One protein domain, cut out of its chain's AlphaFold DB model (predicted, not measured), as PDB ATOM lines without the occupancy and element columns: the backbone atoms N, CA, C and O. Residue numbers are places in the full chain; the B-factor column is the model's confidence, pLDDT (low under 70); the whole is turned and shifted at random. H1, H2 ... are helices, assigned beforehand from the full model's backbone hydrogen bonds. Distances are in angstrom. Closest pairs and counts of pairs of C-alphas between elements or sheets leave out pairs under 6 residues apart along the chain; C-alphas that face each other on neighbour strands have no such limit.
ATOM      1  N   GLY A 204      54.463   6.838  13.206       84.62
ATOM      2  CA  GLY A 204      53.042   7.095  13.460       84.62
ATOM      3  C   GLY A 204      52.137   6.892  12.240       84.62
ATOM      4  O   GLY A 204      51.133   6.197  12.351       84.62
ATOM      5  N   LYS A 205      52.503   7.416  11.057       86.50
ATOM      6  CA  LYS A 205      51.704   7.202   9.835       86.50
ATOM      7  C   LYS A 205      51.663   5.725   9.453       86.50
ATOM      8  O   LYS A 205      50.602   5.224   9.101       86.50
ATOM      9  N   LEU A 206      52.792   5.023   9.583       88.75
ATOM     10  CA  LEU A 206      52.855   3.578   9.349       88.75
ATOM     11  C   LEU A 206      51.912   2.812  10.283       88.75
ATOM     12  O   LEU A 206      51.128   1.995   9.813       88.75
ATOM     13  N   VAL A 207      51.943   3.109  11.585       91.50
ATOM     14  CA  VAL A 207      51.075   2.453  12.574       91.50
ATOM     15  C   VAL A 207      49.598   2.715  12.280       91.50
ATOM     16  O   VAL A 207      48.813   1.772  12.291       91.50
ATOM     17  N   ILE A 208      49.213   3.956  11.959       92.25
ATOM     18  CA  ILE A 208      47.828   4.295  11.591       92.25
ATOM     19  C   ILE A 208      47.388   3.488  10.363       92.25
ATOM     20  O   ILE A 208      46.366   2.809  10.420       92.25
ATOM     21  N   ILE A 209      48.173   3.502   9.282       92.50
ATOM     22  CA  ILE A 209      47.831   2.795   8.036       92.50
ATOM     23  C   ILE A 209      47.679   1.290   8.284       92.50
ATOM     24  O   ILE A 209      46.685   0.698   7.865       92.50
ATOM     25  N   VAL A 210      48.619   0.674   9.006       94.19
ATOM     26  CA  VAL A 210      48.581  -0.765   9.310       94.19
ATOM     27  C   VAL A 210      47.405  -1.116  10.226       94.19
ATOM     28  O   VAL A 210      46.766  -2.145  10.024       94.19
ATOM     29  N   THR A 211      47.068  -0.255  11.192       94.62
ATOM     30  CA  THR A 211      45.943  -0.476  12.121       94.62
ATOM     31  C   THR A 211      44.605  -0.421  11.392       94.62
ATOM     32  O   THR A 211      43.784  -1.324  11.548       94.62
ATOM     33  N   PHE A 212      44.391   0.596  10.552       95.00
ATOM     34  CA  PHE A 212      43.179   0.701   9.738       95.00
ATOM     35  C   PHE A 212      43.074  -0.452   8.739       95.00
ATOM     36  O   PHE A 212      42.014  -1.066   8.641       95.00
ATOM     37  N   ALA A 213      44.167  -0.803   8.054       94.62
ATOM     38  CA  ALA A 213      44.184  -1.953   7.156       94.62
ATOM     39  C   ALA A 213      43.802  -3.245   7.900       94.62
ATOM     40  O   ALA A 213      42.891  -3.950   7.470       94.62
ATOM     41  N   GLY A 214      44.423  -3.520   9.052       95.62
ATOM     42  CA  GLY A 214      44.103  -4.684   9.884       95.62
ATOM     43  C   GLY A 214      42.649  -4.701  10.369       95.62
ATOM     44  O   GLY A 214      42.008  -5.750  10.355       95.62
ATOM     45  N   PHE A 215      42.095  -3.542  10.730       94.88
ATOM     46  CA  PHE A 215      40.694  -3.407  11.128       94.88
ATOM     47  C   PHE A 215      39.726  -3.736   9.981       94.88
ATOM     48  O   PHE A 215      38.807  -4.535  10.165       94.88
ATOM     49  N   PHE A 216      39.961  -3.197   8.779       94.56
ATOM     50  CA  PHE A 216      39.158  -3.526   7.597       94.56
ATOM     51  C   PHE A 216      39.256  -5.010   7.230       94.56
ATOM     52  O   PHE A 216      38.232  -5.635   6.949       94.56
ATOM     53  N   PHE A 217      40.455  -5.597   7.292       94.50
ATOM     54  CA  PHE A 217      40.636  -7.033   7.071       94.50
ATOM     55  C   PHE A 217      39.885  -7.879   8.105       94.50
ATOM     56  O   PHE A 217      39.295  -8.892   7.737       94.50
ATOM     57  N   SER A 218      39.845  -7.454   9.369       94.12
ATOM     58  CA  SER A 218      39.076  -8.131  10.418       94.12
ATOM     59  C   SER A 218      37.570  -8.109  10.132       94.12
ATOM     60  O   SER A 218      36.924  -9.155  10.160       94.12
ATOM     61  N   ILE A 219      37.013  -6.948   9.763       92.75
ATOM     62  CA  ILE A 219      35.596  -6.823   9.375       92.75
ATOM     63  C   ILE A 219      35.282  -7.719   8.173       92.75
ATOM     64  O   ILE A 219      34.307  -8.471   8.196       92.75
ATOM     65  N   PHE A 220      36.121  -7.670   7.134       92.25
ATOM     66  CA  PHE A 220      35.965  -8.510   5.949       92.25
ATOM     67  C   PHE A 220      35.984 -10.002   6.309       92.25
ATOM     68  O   PHE A 220      35.147 -10.766   5.831       92.25
ATOM     69  N   PHE A 221      36.882 -10.410   7.208       92.50
ATOM     70  CA  PHE A 221      36.978 -11.789   7.677       92.50
ATOM     71  C   PHE A 221      35.735 -12.235   8.461       92.50
ATOM     72  O   PHE A 221      35.267 -13.358   8.278       92.50
ATOM     73  N   VAL A 222      35.157 -11.358   9.291       93.31
ATOM     74  CA  VAL A 222      33.899 -11.637  10.007       93.31
ATOM     75  C   VAL A 222      32.738 -11.809   9.030       93.31
ATOM     76  O   VAL A 222      32.014 -12.796   9.141       93.31
ATOM     77  N   PHE A 223      32.583 -10.925   8.039       89.75
ATOM     78  CA  PHE A 223      31.544 -11.079   7.013       89.75
ATOM     79  C   PHE A 223      31.727 -12.345   6.179       89.75
ATOM     80  O   PHE A 223      30.743 -13.012   5.872       89.75
ATOM     81  N   LEU A 224      32.965 -12.703   5.830       87.81
ATOM     82  CA  LEU A 224      33.247 -13.927   5.085       87.81
ATOM     83  C   LEU A 224      32.893 -15.173   5.908       87.81
ATOM     84  O   LEU A 224      32.260 -16.095   5.393       87.81
ATOM     85  N   LYS A 225      33.240 -15.170   7.201       88.81
ATOM     86  CA  LYS A 225      32.882 -16.234   8.146       88.81
ATOM     87  C   LYS A 225      31.367 -16.343   8.324       88.81
ATOM     88  O   LYS A 225      30.837 -17.449   8.282       88.81
ATOM     89  N   GLU A 226      30.675 -15.217   8.487       85.69
ATOM     90  CA  GLU A 226      29.218 -15.173   8.621       85.69
ATOM     91  C   GLU A 226      28.528 -15.619   7.329       85.69
ATOM     92  O   GLU A 226      27.619 -16.435   7.376       85.69
ATOM     93  N   ALA A 227      28.994 -15.182   6.155       82.50
ATOM     94  CA  ALA A 227      28.478 -15.643   4.870       82.50
ATOM     95  C   ALA A 227      28.652 -17.160   4.702       82.50
ATOM     96  O   ALA A 227      27.712 -17.837   4.293       82.50
ATOM     97  N   TRP A 228      29.810 -17.715   5.072       80.31
ATOM     98  CA  TRP A 228      30.029 -19.165   5.094       80.31
ATOM     99  C   TRP A 228      29.089 -19.892   6.060       80.31
ATOM    100  O   TRP A 228      28.526 -20.930   5.709       80.31
ATOM    101  N   MET A 229      28.891 -19.354   7.264       77.69
ATOM    102  CA  MET A 229      28.016 -19.960   8.267       77.69
ATOM    103  C   MET A 229      26.536 -19.864   7.870       77.69
ATOM    104  O   MET A 229      25.787 -20.823   8.038       77.69
ATOM    105  N   ASN A 230      26.126 -18.753   7.261       74.12
ATOM    106  CA  ASN A 230      24.768 -18.519   6.785       74.12
ATOM    107  C   ASN A 230      24.451 -19.352   5.527       74.12
ATOM    108  O   ASN A 230      23.374 -19.926   5.435       74.12
ATOM    109  N   ILE A 231      25.406 -19.540   4.603       70.75
ATOM    110  CA  ILE A 231      25.274 -20.509   3.492       70.75
ATOM    111  C   ILE A 231      25.061 -21.936   4.023       70.75
ATOM    112  O   ILE A 231      24.335 -22.718   3.414       70.75
ATOM    113  N   LYS A 232      25.681 -22.285   5.156       63.62
ATOM    114  CA  LYS A 232      25.526 -23.604   5.779       63.62
ATOM    115  C   LYS A 232      24.170 -23.780   6.479       63.62
ATOM    116  O   LYS A 232      23.670 -24.901   6.516       63.62
ATOM    117  N   ASN A 233      23.591 -22.703   7.010       62.91
ATOM    118  CA  ASN A 233      22.376 -22.743   7.831       62.91
ATOM    119  C   ASN A 233      21.080 -22.364   7.083       62.91
ATOM    120  O   ASN A 233      20.002 -22.651   7.596       62.91
ATOM    121  N   ASP A 234      21.159 -21.766   5.889       58.91
ATOM    122  CA  ASP A 234      20.000 -21.318   5.101       58.91
ATOM    123  C   ASP A 234      19.755 -22.239   3.872       58.91
ATOM    124  O   ASP A 234      20.479 -22.153   2.868       58.91
ATOM    125  N   PRO A 235      18.764 -23.155   3.912       58.59
ATOM    126  CA  PRO A 235      18.522 -24.137   2.849       58.59
ATOM    127  C   PRO A 235      18.052 -23.528   1.512       58.59
ATOM    128  O   PRO A 235      18.194 -24.180   0.474       58.59
ATOM    129  N   GLU A 236      17.555 -22.284   1.481       58.09
ATOM    130  CA  GLU A 236      17.164 -21.608   0.230       58.09
ATOM    131  C   GLU A 236      18.357 -21.017  -0.547       58.09
ATOM    132  O   GLU A 236      18.369 -21.029  -1.781       58.09
ATOM    133  N   LYS A 237      19.418 -20.562   0.134       52.16
ATOM    134  CA  LYS A 237      20.635 -20.045  -0.532       52.16
ATOM    135  C   LYS A 237      21.536 -21.157  -1.057       52.16
ATOM    136  O   LYS A 237      22.197 -20.980  -2.081       52.16
ATOM    137  N   MET A 238      21.508 -22.322  -0.410       54.16
ATOM    138  CA  MET A 238      22.206 -23.524  -0.869       54.16
ATOM    139  C   MET A 238      21.636 -24.055  -2.200       54.16
ATOM    140  O   MET A 238      22.387 -24.605  -3.005       54.16
ATOM    141  N   LYS A 239      20.339 -23.827  -2.477       55.09
ATOM    142  CA  LYS A 239      19.711 -24.098  -3.786       55.09
ATOM    143  C   LYS A 239      20.194 -23.143  -4.883       55.09
ATOM    144  O   LYS A 239      20.572 -23.598  -5.958       55.09
ATOM    145  N   ARG A 240      20.290 -21.839  -4.592       56.81
ATOM    146  CA  ARG A 240      20.783 -20.833  -5.557       56.81
ATOM    147  C   ARG A 240      22.272 -20.981  -5.893       56.81
ATOM    148  O   ARG A 240      22.654 -20.758  -7.036       56.81
ATOM    149  N   LEU A 241      23.104 -21.404  -4.939       57.50
ATOM    150  CA  LEU A 241      24.522 -21.731  -5.174       57.50
ATOM    151  C   LEU A 241      24.725 -23.039  -5.957       57.50
ATOM    152  O   LEU A 241      25.750 -23.199  -6.613       57.50
ATOM    153  N   ARG A 242      23.757 -23.963  -5.907       57.03
ATOM    154  CA  ARG A 242      23.754 -25.211  -6.686       57.03
ATOM    155  C   ARG A 242      23.167 -25.071  -8.094       57.03
ATOM    156  O   ARG A 242      23.221 -26.037  -8.845       57.03
ATOM    157  N   GLY A 243      22.677 -23.889  -8.475       56.47
ATOM    158  CA  GLY A 243      22.240 -23.625  -9.845       56.47
ATOM    159  C   GLY A 243      20.949 -24.337 -10.253       56.47
ATOM    160  O   GLY A 243      20.823 -24.726 -11.409       56.47
TER     161      GLY A 243
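What this domain is: This is residues 204 to 243 of the 245 residues of the protein "GNVR domain-containing protein" of Thiospirochaeta perfilievii (UniProt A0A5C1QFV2). One long, nearly straight helix, H1, makes almost the whole length, and a short helix, H2, turns off steeply at its end, like the foot of an L. The printed part has 40 residues with two named helices, H1 then H2, and no named strand; the class is all helix. The whole is extended, with a radius of gyration of the C-alphas of 15.9 A, a rod spanning 49 by 17 by 7 A.

Where its parts are: H1, residues 204 to 233, runs 43.2 A from C-alpha 204 at (53.042, 7.095, 13.460) to C-alpha 233 at (22.376, -22.743, 7.831). H2, residues 235 to 241, ends at C-alpha 241 at (24.522, -21.731, -5.174).

How they stand to each other: H1 and H2 only just touch, and only at the corner by their link, with 3 pairs of C-alphas within 8 A. H1 touches H2 with residues 231 to 232 alone; the closest C-alphas, of Ile 231 and Met 238, are 6.1 A apart. They run opposite ways at a steep tilt of 68 degrees, only just short of about perpendicular. In H1 every O i to N i+4 pair is within hydrogen-bond range; in H2, 2 of 3 are.

The domain as a whole: The C-alphas of Gly 204 and Gly 243, the two farthest apart, are 49.4 A apart. Residues 204 to 229, within H1, stand free. The link from H1 to H2 is tight, and the printed part has no cut. Mean pLDDT of the printed part is 79.7; residues 232 to 243 are under 70.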